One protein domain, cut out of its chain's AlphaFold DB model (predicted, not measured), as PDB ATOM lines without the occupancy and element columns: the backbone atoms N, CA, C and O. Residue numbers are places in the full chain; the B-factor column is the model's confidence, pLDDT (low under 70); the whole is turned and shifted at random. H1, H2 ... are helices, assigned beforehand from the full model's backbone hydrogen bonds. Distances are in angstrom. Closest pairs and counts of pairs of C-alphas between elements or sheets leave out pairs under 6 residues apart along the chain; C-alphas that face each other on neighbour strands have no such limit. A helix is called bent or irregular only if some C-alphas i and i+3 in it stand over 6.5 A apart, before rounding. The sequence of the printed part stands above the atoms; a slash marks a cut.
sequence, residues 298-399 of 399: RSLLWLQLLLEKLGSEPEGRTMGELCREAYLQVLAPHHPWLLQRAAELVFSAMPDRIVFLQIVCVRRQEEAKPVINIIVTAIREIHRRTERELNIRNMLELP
ATOM      1  N   ARG A 298     -44.179 -62.071 209.972       95.56
ATOM      2  CA  ARG A 298     -44.895 -61.484 211.126       95.56
ATOM      3  C   ARG A 298     -46.027 -60.540 210.695       95.56
ATOM      4  O   ARG A 298     -47.113 -60.565 211.271       95.56
ATOM      5  N   SER A 299     -45.814 -59.723 209.661       94.81
ATOM      6  CA  SER A 299     -46.869 -58.869 209.096       94.81
ATOM      7  C   SER A 299     -47.993 -59.674 208.439       94.81
ATOM      8  O   SER A 299     -49.150 -59.260 208.513       94.81
ATOM      9  N   LEU A 300     -47.690 -60.829 207.835       96.31
ATOM     10  CA  LEU A 300     -48.697 -61.705 207.234       96.31
ATOM     11  C   LEU A 300     -49.638 -62.254 208.305       96.31
ATOM     12  O   LEU A 300     -50.848 -62.279 208.098       96.31
ATOM     13  N   LEU A 301     -49.089 -62.642 209.463       96.81
ATOM     14  CA  LEU A 301     -49.873 -63.114 210.604       96.81
ATOM     15  C   LEU A 301     -50.846 -62.051 211.111       96.81
ATOM     16  O   LEU A 301     -52.006 -62.347 211.393       96.81
ATOM     17  N   TRP A 302     -50.388 -60.801 211.199       95.06
ATOM     18  CA  TRP A 302     -51.236 -59.682 211.595       95.06
ATOM     19  C   TRP A 302     -52.404 -59.503 210.627       95.06
ATOM     20  O   TRP A 302     -53.552 -59.380 211.057       95.06
ATOM     21  N   LEU A 303     -52.126 -59.540 209.323       94.25
ATOM     22  CA  LEU A 303     -53.158 -59.380 208.309       94.25
ATOM     23  C   LEU A 303     -54.124 -60.571 208.281       94.25
ATOM     24  O   LEU A 303     -55.329 -60.370 208.157       94.25
ATOM     25  N   GLN A 304     -53.620 -61.794 208.462       96.44
ATOM     26  CA  GLN A 304     -54.446 -62.992 208.623       96.44
ATOM     27  C   GLN A 304     -55.442 -62.811 209.772       96.44
ATOM     28  O   GLN A 304     -56.634 -63.044 209.595       96.44
ATOM     29  N   LEU A 305     -54.957 -62.373 210.934       95.94
ATOM     30  CA  LEU A 305     -55.770 -62.173 212.128       95.94
ATOM     31  C   LEU A 305     -56.794 -61.046 211.952       95.94
ATOM     32  O   LEU A 305     -57.939 -61.180 212.385       95.94
ATOM     33  N   LEU A 306     -56.401 -59.946 211.306       93.31
ATOM     34  CA  LEU A 306     -57.312 -58.860 210.960       93.31
ATOM     35  C   LEU A 306     -58.442 -59.362 210.054       93.31
ATOM     36  O   LEU A 306     -59.611 -59.125 210.351       93.31
ATOM     37  N   LEU A 307     -58.105 -60.072 208.975       94.12
ATOM     38  CA  LEU A 307     -59.092 -60.631 208.054       94.12
ATOM     39  C   LEU A 307     -60.004 -61.628 208.775       94.12
ATOM     40  O   LEU A 307     -61.218 -61.534 208.646       94.12
ATOM     41  N   GLU A 308     -59.456 -62.514 209.605       94.81
ATOM     42  CA  GLU A 308     -60.239 -63.471 210.393       94.81
ATOM     43  C   GLU A 308     -61.265 -62.769 211.294       94.81
ATOM     44  O   GLU A 308     -62.448 -63.111 211.241       94.81
ATOM     45  N   LYS A 309     -60.855 -61.725 212.026       93.69
ATOM     46  CA  LYS A 309     -61.763 -60.885 212.829       93.69
ATOM     47  C   LYS A 309     -62.804 -60.173 211.965       93.69
ATOM     48  O   LYS A 309     -63.984 -60.163 212.302       93.69
ATOM     49  N   LEU A 310     -62.396 -59.608 210.830       91.00
ATOM     50  CA  LEU A 310     -63.309 -58.935 209.906       91.00
ATOM     51  C   LEU A 310     -64.332 -59.883 209.284       91.00
ATOM     52  O   LEU A 310     -65.413 -59.420 208.938       91.00
ATOM     53  N   GLY A 311     -64.022 -61.171 209.139       90.31
ATOM     54  CA  GLY A 311     -64.950 -62.186 208.640       90.31
ATOM     55  C   GLY A 311     -65.891 -62.748 209.709       90.31
ATOM     56  O   GLY A 311     -67.006 -63.157 209.379       90.31
ATOM     57  N   SER A 312     -65.469 -62.780 210.977       86.62
ATOM     58  CA  SER A 312     -66.195 -63.453 212.062       86.62
ATOM     59  C   SER A 312     -66.996 -62.524 212.977       86.62
ATOM     60  O   SER A 312     -68.052 -62.938 213.456       86.62
ATOM     61  N   GLU A 313     -66.531 -61.297 213.218       82.94
ATOM     62  CA  GLU A 313     -67.129 -60.390 214.202       82.94
ATOM     63  C   GLU A 313     -68.424 -59.729 213.679       82.94
ATOM     64  O   GLU A 313     -68.518 -59.373 212.495       82.94
ATOM     65  N   PRO A 314     -69.437 -59.521 214.537       72.94
ATOM     66  CA  PRO A 314     -70.658 -58.802 214.171       72.94
ATOM     67  C   PRO A 314     -70.384 -57.312 213.895       72.94
ATOM     68  O   PRO A 314     -69.348 -56.773 214.272       72.94
ATOM     69  N   GLU A 315     -71.316 -56.621 213.233       71.25
ATOM     70  CA  GLU A 315     -71.183 -55.212 212.794       71.25
ATOM     71  C   GLU A 315     -71.015 -54.170 213.915       71.25
ATOM     72  O   GLU A 315     -70.817 -52.997 213.628       71.25
ATOM     73  N   GLY A 316     -71.026 -54.580 215.185       76.06
ATOM     74  CA  GLY A 316     -70.892 -53.673 216.328       76.06
ATOM     75  C   GLY A 316     -69.477 -53.144 216.591       76.06
ATOM     76  O   GLY A 316     -69.341 -52.191 217.350       76.06
ATOM     77  N   ARG A 317     -68.432 -53.740 216.002       88.38
ATOM     78  CA  ARG A 317     -67.036 -53.304 216.193       88.38
ATOM     79  C   ARG A 317     -66.499 -52.617 214.944       88.38
ATOM     80  O   ARG A 317     -66.690 -53.094 213.826       88.38
ATOM     81  N   THR A 318     -65.782 -51.517 215.142       90.88
ATOM     82  CA  THR A 318     -65.168 -50.754 214.050       90.88
ATOM     83  C   THR A 318     -63.953 -51.484 213.474       90.88
ATOM     84  O   THR A 318     -63.260 -52.238 214.164       90.88
ATOM     85  N   MET A 319     -63.634 -51.221 212.204       89.44
ATOM     86  CA  MET A 319     -62.435 -51.776 211.567       89.44
ATOM     87  C   MET A 319     -61.151 -51.367 212.306       89.44
ATOM     88  O   MET A 319     -60.237 -52.180 212.457       89.44
ATOM     89  N   GLY A 320     -61.102 -50.127 212.804       90.94
ATOM     90  CA  GLY A 320     -59.993 -49.600 213.595       90.94
ATOM     91  C   GLY A 320     -59.741 -50.381 214.883       90.94
ATOM     92  O   GLY A 320     -58.597 -50.728 215.178       90.94
ATOM     93  N   GLU A 321     -60.795 -50.730 215.624       93.12
ATOM     94  CA  GLU A 321     -60.680 -51.549 216.839       93.12
ATOM     95  C   GLU A 321     -60.125 -52.944 216.541       93.12
ATOM     96  O   GLU A 321     -59.234 -53.412 217.252       93.12
ATOM     97  N   LEU A 322     -60.606 -53.588 215.471       93.56
ATOM     98  CA  LEU A 322     -60.126 -54.910 215.056       93.56
ATOM     99  C   LEU A 322     -58.661 -54.863 214.591       93.56
ATOM    100  O   LEU A 322     -57.873 -55.737 214.960       93.56
ATOM    101  N   CYS A 323     -58.271 -53.819 213.848       90.94
ATOM    102  CA  CYS A 323     -56.880 -53.588 213.439       90.94
ATOM    103  C   CYS A 323     -55.957 -53.393 214.640       90.94
ATOM    104  O   CYS A 323     -54.894 -54.013 214.701       90.94
ATOM    105  N   ARG A 324     -56.374 -52.560 215.602       92.62
ATOM    106  CA  ARG A 324     -55.621 -52.286 216.830       92.62
ATOM    107  C   ARG A 324     -55.418 -53.554 217.645       92.62
ATOM    108  O   ARG A 324     -54.301 -53.821 218.073       92.62
ATOM    109  N   GLU A 325     -56.471 -54.343 217.838       94.75
ATOM    110  CA  GLU A 325     -56.394 -55.595 218.593       94.75
ATOM    111  C   GLU A 325     -55.434 -56.592 217.930       94.75
ATOM    112  O   GLU A 325     -54.540 -57.120 218.591       94.75
ATOM    113  N   ALA A 326     -55.560 -56.793 216.614       93.62
ATOM    114  CA  ALA A 326     -54.656 -57.663 215.872       93.62
ATOM    115  C   ALA A 326     -53.201 -57.168 215.938       93.62
ATOM    116  O   ALA A 326     -52.268 -57.956 216.105       93.62
ATOM    117  N   TYR A 327     -52.993 -55.854 215.824       91.81
ATOM    118  CA  TYR A 327     -51.668 -55.239 215.876       91.81
ATOM    119  C   TYR A 327     -50.997 -55.434 217.233       91.81
ATOM    120  O   TYR A 327     -49.831 -55.824 217.285       91.81
ATOM    121  N   LEU A 328     -51.735 -55.191 218.321       93.69
ATOM    122  CA  LEU A 328     -51.238 -55.370 219.683       93.69
ATOM    123  C   LEU A 328     -50.825 -56.819 219.951       93.69
ATOM    124  O   LEU A 328     -49.835 -57.044 220.644       93.69
ATOM    125  N   GLN A 329     -51.544 -57.784 219.374       94.94
ATOM    126  CA  GLN A 329     -51.229 -59.200 219.527       94.94
ATOM    127  C   GLN A 329     -49.977 -59.627 218.747       94.94
ATOM    128  O   GLN A 329     -49.205 -60.434 219.254       94.94
ATOM    129  N   VAL A 330     -49.783 -59.119 217.524       92.00
ATOM    130  CA  VAL A 330     -48.794 -59.688 216.590       92.00
ATOM    131  C   VAL A 330     -47.572 -58.799 216.371       92.00
ATOM    132  O   VAL A 330     -46.447 -59.285 216.394       92.00
ATOM    133  N   LEU A 331     -47.763 -57.502 216.122       89.50
ATOM    134  CA  LEU A 331     -46.684 -56.614 215.665       89.50
ATOM    135  C   LEU A 331     -46.151 -55.697 216.761       89.50
ATOM    136  O   LEU A 331     -44.961 -55.381 216.759       89.50
ATOM    137  N   ALA A 332     -46.994 -55.286 217.709       90.38
ATOM    138  CA  ALA A 332     -46.582 -54.394 218.787       90.38
ATOM    139  C   ALA A 332     -45.360 -54.899 219.582       90.38
ATOM    140  O   ALA A 332     -44.480 -54.071 219.828       90.38
ATOM    141  N   PRO A 333     -45.216 -56.204 219.912       91.12
ATOM    142  CA  PRO A 333     -44.029 -56.709 220.610       91.12
ATOM    143  C   PRO A 333     -42.709 -56.462 219.865       91.12
ATOM    144  O   PRO A 333     -41.655 -56.381 220.486       91.12
ATOM    145  N   HIS A 334     -42.765 -56.307 218.540       84.19
ATOM    146  CA  HIS A 334     -41.598 -56.108 217.681       84.19
ATOM    147  C   HIS A 334     -41.386 -54.645 217.268       84.19
ATOM    148  O   HIS A 334     -40.444 -54.341 216.536       84.19
ATOM    149  N   HIS A 335     -42.260 -53.729 217.696       82.94
ATOM    150  CA  HIS A 335     -42.220 -52.325 217.301       82.94
ATOM    151  C   HIS A 335     -41.836 -51.417 218.474       82.94
ATOM    152  O   HIS A 335     -42.353 -51.586 219.581       82.94
ATOM    153  N   PRO A 336     -40.987 -50.395 218.248       86.44
ATOM    154  CA  PRO A 336     -40.670 -49.416 219.280       86.44
ATOM    155  C   PRO A 336     -41.923 -48.627 219.682       86.44
ATOM    156  O   PRO A 336     -42.831 -48.424 218.874       86.44
ATOM    157  N   TRP A 337     -41.940 -48.121 220.917       83.94
ATOM    158  CA  TRP A 337     -43.090 -47.414 221.501       83.94
ATOM    159  C   TRP A 337     -43.672 -46.328 220.583       83.94
ATOM    160  O   TRP A 337     -44.886 -46.237 220.419       83.94
ATOM    161  N   LEU A 338     -42.810 -45.538 219.935       85.00
ATOM    162  CA  LEU A 338     -43.258 -44.475 219.038       85.00
ATOM    163  C   LEU A 338     -44.029 -45.023 217.829       85.00
ATOM    164  O   LEU A 338     -45.057 -44.465 217.453       85.00
ATOM    165  N   LEU A 339     -43.566 -46.135 217.251       81.56
ATOM    166  CA  LEU A 339     -44.245 -46.777 216.130       81.56
ATOM    167  C   LEU A 339     -45.584 -47.382 216.570       81.56
ATOM    168  O   LEU A 339     -46.557 -47.299 215.828       81.56
ATOM    169  N   GLN A 340     -45.675 -47.904 217.799       86.62
ATOM    170  CA  GLN A 340     -46.954 -48.340 218.371       86.62
ATOM    171  C   GLN A 340     -47.952 -47.183 218.503       86.62
ATOM    172  O   GLN A 340     -49.112 -47.338 218.135       86.62
ATOM    173  N   ARG A 341     -47.514 -46.006 218.971       85.81
ATOM    174  CA  ARG A 341     -48.377 -44.813 219.048       85.81
ATOM    175  C   ARG A 341     -48.818 -44.320 217.670       85.81
ATOM    176  O   ARG A 341     -49.984 -43.983 217.497       85.81
ATOM    177  N   ALA A 342     -47.914 -44.312 216.691       82.94
ATOM    178  CA  ALA A 342     -48.254 -43.950 215.317       82.94
ATOM    179  C   ALA A 342     -49.283 -44.919 214.709       82.94
ATOM    180  O   ALA A 342     -50.253 -44.476 214.099       82.94
ATOM    181  N   ALA A 343     -49.116 -46.228 214.928       83.56
ATOM    182  CA  ALA A 343     -50.072 -47.238 214.481       83.56
ATOM    183  C   ALA A 343     -51.462 -47.019 215.098       83.56
ATOM    184  O   ALA A 343     -52.459 -47.034 214.386       83.56
ATOM    185  N   GLU A 344     -51.534 -46.728 216.400       85.44
ATOM    186  CA  GLU A 344     -52.799 -46.423 217.077       85.44
ATOM    187  C   GLU A 344     -53.537 -45.218 216.489       85.44
ATOM    188  O   GLU A 344     -54.757 -45.278 216.344       85.44
ATOM    189  N   LEU A 345     -52.816 -44.156 216.116       84.25
ATOM    190  CA  LEU A 345     -53.415 -42.999 215.447       84.25
ATOM    191  C   LEU A 345     -54.013 -43.380 214.092       84.25
ATOM    192  O   LEU A 345     -55.115 -42.942 213.770       84.25
ATOM    193  N   VAL A 346     -53.325 -44.222 213.317       84.31
ATOM    194  CA  VAL A 346     -53.866 -44.675 212.032       84.31
ATOM    195  C   VAL A 346     -55.060 -45.598 212.226       84.31
ATOM    196  O   VAL A 346     -56.037 -45.464 211.499       84.31
ATOM    197  N   PHE A 347     -55.051 -46.469 213.236       87.38
ATOM    198  CA  PHE A 347     -56.210 -47.313 213.534       87.38
ATOM    199  C   PHE A 347     -57.444 -46.500 213.920       87.38
ATOM    200  O   PHE A 347     -58.547 -46.851 213.514       87.38
ATOM    201  N   SER A 348     -57.270 -45.388 214.637       86.00
ATOM    202  CA  SER A 348     -58.358 -44.443 214.919       86.00
ATOM    203  C   SER A 348     -58.897 -43.727 213.677       86.00
ATOM    204  O   SER A 348     -60.007 -43.212 213.725       86.00
ATOM    205  N   ALA A 349     -58.137 -43.704 212.582       84.06
ATOM    206  CA  ALA A 349     -58.515 -43.095 211.313       84.06
ATOM    207  C   ALA A 349     -58.843 -44.132 210.219       84.06
ATOM    208  O   ALA A 349     -58.910 -43.784 209.040       84.06
ATOM    209  N   MET A 350     -59.016 -45.406 210.592       84.75
ATOM    210  CA  MET A 350     -59.451 -46.452 209.664       84.75
ATOM    211  C   MET A 350     -60.871 -46.169 209.168       84.75
ATOM    212  O   MET A 350     -61.687 -45.644 209.929       84.75
ATOM    213  N   PRO A 351     -61.184 -46.535 207.916       87.81
ATOM    214  CA  PRO A 351     -62.505 -46.305 207.359       87.81
ATOM    215  C   PRO A 351     -63.571 -47.166 208.045       87.81
ATOM    216  O   PRO A 351     -63.282 -48.165 208.715       87.81
ATOM    217  N   ASP A 352     -64.829 -46.812 207.791       89.00
ATOM    218  CA  ASP A 352     -65.967 -47.635 208.177       89.00
ATOM    219  C   ASP A 352     -65.922 -49.008 207.505       89.00
ATOM    220  O   ASP A 352     -65.462 -49.182 206.372       89.00
ATOM    221  N   ARG A 353     -66.498 -50.002 208.188       88.75
ATOM    222  CA  ARG A 353     -66.533 -51.397 207.727       88.75
ATOM    223  C   ARG A 353     -67.155 -51.560 206.335       88.75
ATOM    224  O   ARG A 353     -66.788 -52.478 205.608       88.75
ATOM    225  N   ILE A 354     -68.052 -50.659 205.935       90.19
ATOM    226  CA  ILE A 354     -68.661 -50.669 204.600       90.19
ATOM    227  C   ILE A 354     -67.625 -50.529 203.477       90.19
ATOM    228  O   ILE A 354     -67.778 -51.154 202.432       90.19
ATOM    229  N   VAL A 355     -66.538 -49.781 203.705       90.88
ATOM    230  CA  VAL A 355     -65.443 -49.635 202.735       90.88
ATOM    231  C   VAL A 355     -64.744 -50.977 202.528       90.88
ATOM    232  O   VAL A 355     -64.493 -51.378 201.396       90.88
ATOM    233  N   PHE A 356     -64.516 -51.735 203.602       91.06
ATOM    234  CA  PHE A 356     -63.983 -53.093 203.503       91.06
ATOM    235  C   PHE A 356     -64.898 -54.028 202.695       91.06
ATOM    236  O   PHE A 356     -64.404 -54.751 201.831       91.06
ATOM    237  N   LEU A 357     -66.217 -53.986 202.920       92.00
ATOM    238  CA  LEU A 357     -67.177 -54.795 202.153       92.00
ATOM    239  C   LEU A 357     -67.125 -54.463 200.654       92.00
ATOM    240  O   LEU A 357     -67.114 -55.365 199.817       92.00
ATOM    241  N   GLN A 358     -67.008 -53.176 200.314       92.19
ATOM    242  CA  GLN A 358     -66.848 -52.733 198.929       92.19
ATOM    243  C   GLN A 358     -65.555 -53.267 198.302       92.19
ATOM    244  O   GLN A 358     -65.600 -53.747 197.172       92.19
ATOM    245  N   ILE A 359     -64.434 -53.242 199.032       91.69
ATOM    246  CA  ILE A 359     -63.127 -53.745 198.566       91.69
ATOM    247  C   ILE A 359     -63.160 -55.249 198.256       91.69
ATOM    248  O   ILE A 359     -62.461 -55.718 197.360       91.69
ATOM    249  N   VAL A 360     -63.973 -56.027 198.976       91.44
ATOM    250  CA  VAL A 360     -64.152 -57.468 198.709       91.44
ATOM    251  C   VAL A 360     -65.393 -57.777 197.863       91.44
ATOM    252  O   VAL A 360     -65.770 -58.938 197.726       91.44
ATOM    253  N   CYS A 361     -66.010 -56.753 197.266       91.50
ATOM    254  CA  CYS A 361     -67.169 -56.842 196.373       91.50
ATOM    255  C   CYS A 361     -68.398 -57.552 196.918       91.50
ATOM    256  O   CYS A 361     -69.098 -58.272 196.202       91.50
ATOM    257  N   VAL A 362     -68.712 -57.274 198.174       90.88
ATOM    258  CA  VAL A 362     -69.930 -57.758 198.818       90.88
ATOM    259  C   VAL A 362     -70.721 -56.595 199.396       90.88
ATOM    260  O   VAL A 362     -70.191 -55.506 199.617       90.88
ATOM    261  N   ARG A 363     -72.021 -56.804 199.620       88.62
ATOM    262  CA  ARG A 363     -72.888 -55.757 200.184       88.62
ATOM    263  C   ARG A 363     -73.098 -55.913 201.677       88.62
ATOM    264  O   ARG A 363     -73.345 -54.923 202.355       88.62
ATOM    265  N   ARG A 364     -73.042 -57.149 202.169       89.19
ATOM    266  CA  ARG A 364     -73.368 -57.492 203.554       89.19
ATOM    267  C   ARG A 364     -72.272 -58.324 204.194       89.19
ATOM    268  O   ARG A 364     -71.544 -59.048 203.512       89.19
ATOM    269  N   GLN A 365     -72.191 -58.260 205.514       89.19
ATOM    270  CA  GLN A 365     -71.182 -58.980 206.274       89.19
ATOM    271  C   GLN A 365     -71.281 -60.509 206.110       89.19
ATOM    272  O   GLN A 365     -70.259 -61.198 206.076       89.19
ATOM    273  N   GLU A 366     -72.488 -61.056 205.955       89.25
ATOM    274  CA  GLU A 366     -72.687 -62.499 205.775       89.25
ATOM    275  C   GLU A 366     -72.112 -63.002 204.445       89.25
ATOM    276  O   GLU A 366     -71.668 -64.145 204.358       89.25
ATOM    277  N   GLU A 367     -72.088 -62.138 203.427       90.06
ATOM    278  CA  GLU A 367     -71.492 -62.414 202.116       90.06
ATOM    279  C   GLU A 367     -69.959 -62.319 202.171       90.06
ATOM    280  O   GLU A 367     -69.272 -63.083 201.495       90.06
ATOM    281  N   ALA A 368     -69.408 -61.434 203.012       90.81
ATOM    282  CA  ALA A 368     -67.962 -61.299 203.204       90.81
ATOM    283  C   ALA A 368     -67.351 -62.550 203.842       90.81
ATOM    284  O   ALA A 368     -66.295 -63.019 203.424       90.81
ATOM    285  N   LYS A 369     -68.018 -63.112 204.856       91.94
ATOM    286  CA  LYS A 369     -67.503 -64.233 205.655       91.94
ATOM    287  C   LYS A 369     -66.949 -65.409 204.829       91.94
ATOM    288  O   LYS A 369     -65.805 -65.789 205.082       91.94
ATOM    289  N   PRO A 370     -67.672 -66.005 203.858       92.62
ATOM    290  CA  PRO A 370     -67.123 -67.095 203.049       92.62
ATOM    291  C   PRO A 370     -65.922 -66.659 202.199       92.62
ATOM    292  O   PRO A 370     -64.941 -67.397 202.135       92.62
ATOM    293  N   VAL A 371     -65.952 -65.456 201.611       92.81
ATOM    294  CA  VAL A 371     -64.833 -64.902 200.824       92.81
ATOM    295  C   VAL A 371     -63.576 -64.790 201.693       92.81
ATOM    296  O   VAL A 371     -62.506 -65.280 201.334       92.81
ATOM    297  N   ILE A 372     -63.725 -64.209 202.881       94.19
ATOM    298  CA  ILE A 372     -62.641 -64.023 203.843       94.19
ATOM    299  C   ILE A 372     -62.109 -65.352 204.371       94.19
ATOM    300  O   ILE A 372     -60.897 -65.519 204.465       94.19
ATOM    301  N   ASN A 373     -62.977 -66.325 204.653       95.06
ATOM    302  CA  ASN A 373     -62.549 -67.647 205.107       95.06
ATOM    303  C   ASN A 373     -61.653 -68.352 204.082       95.06
ATOM    304  O   ASN A 373     -60.683 -69.004 204.474       95.06
ATOM    305  N   ILE A 374     -61.938 -68.205 202.783       95.19
ATOM    306  CA  ILE A 374     -61.100 -68.767 201.714       95.19
ATOM    307  C   ILE A 374     -59.717 -68.094 201.726       95.19
ATOM    308  O   ILE A 374     -58.699 -68.789 201.737       95.19
ATOM    309  N   ILE A 375     -59.665 -66.759 201.810       95.88
ATOM    310  CA  ILE A 375     -58.405 -65.995 201.871       95.88
ATOM    311  C   ILE A 375     -57.593 -66.365 203.117       95.88
ATOM    312  O   ILE A 375     -56.413 -66.693 203.010       95.88
ATOM    313  N   VAL A 376     -58.219 -66.350 204.296       97.12
ATOM    314  CA  VAL A 376     -57.577 -66.676 205.578       97.12
ATOM    315  C   VAL A 376     -57.031 -68.100 205.562       97.12
ATOM    316  O   VAL A 376     -55.920 -68.323 206.035       97.12
ATOM    317  N   THR A 377     -57.761 -69.058 204.985       97.25
ATOM    318  CA  THR A 377     -57.291 -70.447 204.861       97.25
ATOM    319  C   THR A 377     -56.034 -70.539 203.998       97.25
ATOM    320  O   THR A 377     -55.066 -71.187 204.398       97.25
ATOM    321  N   ALA A 378     -56.010 -69.847 202.857       97.06
ATOM    322  CA  ALA A 378     -54.850 -69.824 201.972       97.06
ATOM    323  C   ALA A 378     -53.634 -69.122 202.616       97.06
ATOM    324  O   ALA A 378     -52.529 -69.667 202.601       97.06
ATOM    325  N   ILE A 379     -53.837 -67.962 203.258       98.06
ATOM    326  CA  ILE A 379     -52.781 -67.250 204.001       98.06
ATOM    327  C   ILE A 379     -52.219 -68.130 205.123       98.06
ATOM    328  O   ILE A 379     -51.000 -68.239 205.266       98.06
ATOM    329  N   ARG A 380     -53.092 -68.788 205.893       98.31
ATOM    330  CA  ARG A 380     -52.705 -69.652 207.014       98.31
ATOM    331  C   ARG A 380     -51.797 -70.791 206.568       98.31
ATOM    332  O   ARG A 380     -50.853 -71.119 207.282       98.31
ATOM    333  N   GLU A 381     -52.040 -71.380 205.398       98.06
ATOM    334  CA  GLU A 381     -51.191 -72.457 204.880       98.06
ATOM    335  C   GLU A 381     -49.793 -71.957 204.481       98.06
ATOM    336  O   GLU A 381     -48.794 -72.584 204.841       98.06
ATOM    337  N   ILE A 382     -49.692 -70.800 203.816       98.25
ATOM    338  CA  ILE A 382     -48.395 -70.169 203.508       98.25
ATOM    339  C   ILE A 382     -47.651 -69.809 204.791       98.25
ATOM    340  O   ILE A 382     -46.463 -70.119 204.924       98.25
ATOM    341  N   HIS A 383     -48.346 -69.180 205.743       98.38
ATOM    342  CA  HIS A 383     -47.779 -68.812 207.034       98.38
ATOM    343  C   HIS A 383     -47.247 -70.058 207.748       98.38
ATOM    344  O   HIS A 383     -46.094 -70.084 208.160       98.38
ATOM    345  N   ARG A 384     -48.033 -71.136 207.832       98.50
ATOM    346  CA  ARG A 384     -47.629 -72.396 208.475       98.50
ATOM    347  C   ARG A 384     -46.376 -73.009 207.842       98.50
ATOM    348  O   ARG A 384     -45.505 -73.490 208.568       98.50
ATOM    349  N   ARG A 385     -46.273 -73.026 206.509       98.50
ATOM    350  CA  ARG A 385     -45.081 -73.540 205.808       98.50
ATOM    351  C   ARG A 385     -43.855 -72.661 206.054       98.50
ATOM    352  O   ARG A 385     -42.794 -73.188 206.370       98.50
ATOM    353  N   THR A 386     -44.020 -71.343 205.986       98.50
ATOM    354  CA  THR A 386     -42.942 -70.369 206.227       98.50
ATOM    355  C   THR A 386     -42.443 -70.433 207.674       98.50
ATOM    356  O   THR A 386     -41.243 -70.562 207.906       98.50
ATOM    357  N   GLU A 387     -43.364 -70.447 208.642       98.50
ATOM    358  CA  GLU A 387     -43.096 -70.627 210.075       98.50
ATOM    359  C   GLU A 387     -42.277 -71.897 210.319       98.50
ATOM    360  O   GLU A 387     -41.272 -71.870 211.023       98.50
ATOM    361  N   ARG A 388     -42.669 -73.015 209.691       98.25
ATOM    362  CA  ARG A 388     -41.952 -74.287 209.810       98.25
ATOM    363  C   ARG A 388     -40.506 -74.170 209.328       98.25
ATOM    364  O   ARG A 388     -39.611 -74.646 210.023       98.25
ATOM    365  N   GLU A 389     -40.269 -73.574 208.161       97.94
ATOM    366  CA  GLU A 389     -38.915 -73.448 207.602       97.94
ATOM    367  C   GLU A 389     -38.028 -72.502 208.431       97.94
ATOM    368  O   GLU A 389     -36.849 -72.807 208.635       97.94
ATOM    369  N   LEU A 390     -38.590 -71.411 208.968       98.25
ATOM    370  CA  LEU A 390     -37.897 -70.513 209.899       98.25
ATOM    371  C   LEU A 390     -37.576 -71.219 211.225       98.25
ATOM    372  O   LEU A 390     -36.444 -71.150 211.704       98.25
ATOM    373  N   ASN A 391     -38.543 -71.939 211.799       98.06
ATOM    374  CA  ASN A 391     -38.397 -72.623 213.082       98.06
ATOM    375  C   ASN A 391     -37.344 -73.739 213.035       98.06
ATOM    376  O   ASN A 391     -36.484 -73.808 213.905       98.06
ATOM    377  N   ILE A 392     -37.352 -74.574 211.985       97.25
ATOM    378  CA  ILE A 392     -36.355 -75.649 211.792       97.25
ATOM    379  C   ILE A 392     -34.917 -75.102 211.821       97.25
ATOM    380  O   ILE A 392     -33.991 -75.815 212.204       97.25
ATOM    381  N   ARG A 393     -34.730 -73.836 211.438       96.56
ATOM    382  CA  ARG A 393     -33.431 -73.158 211.350       96.56
ATOM    383  C   ARG A 393     -33.174 -72.173 212.497       96.56
ATOM    384  O   ARG A 393     -32.183 -71.453 212.446       96.56
ATOM    385  N   ASN A 394     -34.030 -72.142 213.524       97.00
ATOM    386  CA  ASN A 394     -33.971 -71.206 214.657       97.00
ATOM    387  C   ASN A 394     -34.017 -69.717 214.254       97.00
ATOM    388  O   ASN A 394     -33.439 -68.865 214.919       97.00
ATOM    389  N   MET A 395     -34.715 -69.386 213.165       97.06
ATOM    390  CA  MET A 395     -34.758 -68.038 212.583       97.06
ATOM    391  C   MET A 395     -36.003 -67.225 212.962       97.06
ATOM    392  O   MET A 395     -36.258 -66.185 212.360       97.06
ATOM    393  N   LEU A 396     -36.796 -67.671 213.938       96.19
ATOM    394  CA  LEU A 396     -37.993 -66.939 214.374       96.19
ATOM    395  C   LEU A 396     -37.670 -65.656 215.147       96.19
ATOM    396  O   LEU A 396     -38.517 -64.770 215.214       96.19
ATOM    397  N   GLU A 397     -36.447 -65.530 215.667       93.75
ATOM    398  CA  GLU A 397     -35.999 -64.412 216.510       93.75
ATOM    399  C   GLU A 397     -34.813 -63.640 215.915       93.75
ATOM    400  O   GLU A 397     -34.027 -63.044 216.648       93.75
ATOM    401  N   LEU A 398     -34.664 -63.629 214.583       90.88
ATOM    402  CA  LEU A 398     -33.628 -62.801 213.954       90.88
ATOM    403  C   LEU A 398     -33.819 -61.305 214.323       90.88
ATOM    404  O   LEU A 398     -34.963 -60.828 214.315       90.88
ATOM    405  N   PRO A 399     -32.725 -60.566 214.616       84.19
ATOM    406  CA  PRO A 399     -32.758 -59.207 215.187       84.19
ATOM    407  C   PRO A 399     -33.241 -58.086 214.242       84.19
ATOM    408  O   PRO A 399     -33.540 -58.326 213.050       84.19
TER     409      PRO A 399
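Overview. This is residues 298 to 399 of the 399 residues of the protein "GLTP domain-containing protein" of Triplophysa tibetana (UniProt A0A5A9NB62). Four helices lie side by side in a flat row, in the order H5, H1, H2, H3, with each running opposite to the one beside it; the short H4 stands across one end of the row, near the first residues of H5 and H2. H5 makes the long edge of the row and reaches beyond the others, and H1 is nearest to the middle. The printed part has 102 residues, with five named helices in chain order H1 to H5 and no named strand; the class is all helix. It is only just compact, close to loose, with a radius of gyration of the C-alphas of 15.1 A, and only just flat, spanning 44 by 32 by 18 A.

Along the chain. H5, residues 365 to 392, is 39.0 A long, from C-alpha 365 at (-71.182, -58.980, 206.274) to C-alpha 392 at (-36.355, -75.649, 211.792). It has a kink of 30 degrees near residue 372, and is neither bent nor irregular, but only just: C-alphas 367 and 370 are 6.5 A apart. H1, residues 298 to 312, is 21.4 A long and begins at C-alpha 298 (-44.895, -61.484, 211.126). H2 holds residues 319 to 330, 16.6 A; H3 residues 337 to 348, 16.9 A; H4 residues 353 to 359, 10.1 A.

Arrangement. H5 touches H1 at a shallow tilt of 26 degrees, opposite ways; their closest C-alphas, of Lys 369 and Gly 311, are 4.4 A apart. H1 and H2 form a helical hairpin and touch at a steep tilt of 42 degrees, closest at the C-alphas of Trp 302 and Val 330, 5.6 A. H2 and H3 form another at a shallow tilt of 25 degrees, touching with residues 319 to 324 and 343 to 348 alone; the C-alphas of Gly 320 and Phe 347 are closest, 4.4 A. H4 is close to H5 but not clearly touching, with the C-alphas of Leu 357 and Ala 368 closest at 6.6 A, and about perpendicular at 78 degrees. H3 and H5 are apart. Every O i to N i+4 pair is within hydrogen-bond range in H1, H2, H3 and H4, and 22 of 24 in H5.

Size, cuts and confidence. The farthest C-alphas, of Arg 363 and Arg 393, are 44.5 A apart. The printed part has no cut and no long link. Its mean pLDDT is 91.3, and no printed residue is under 70.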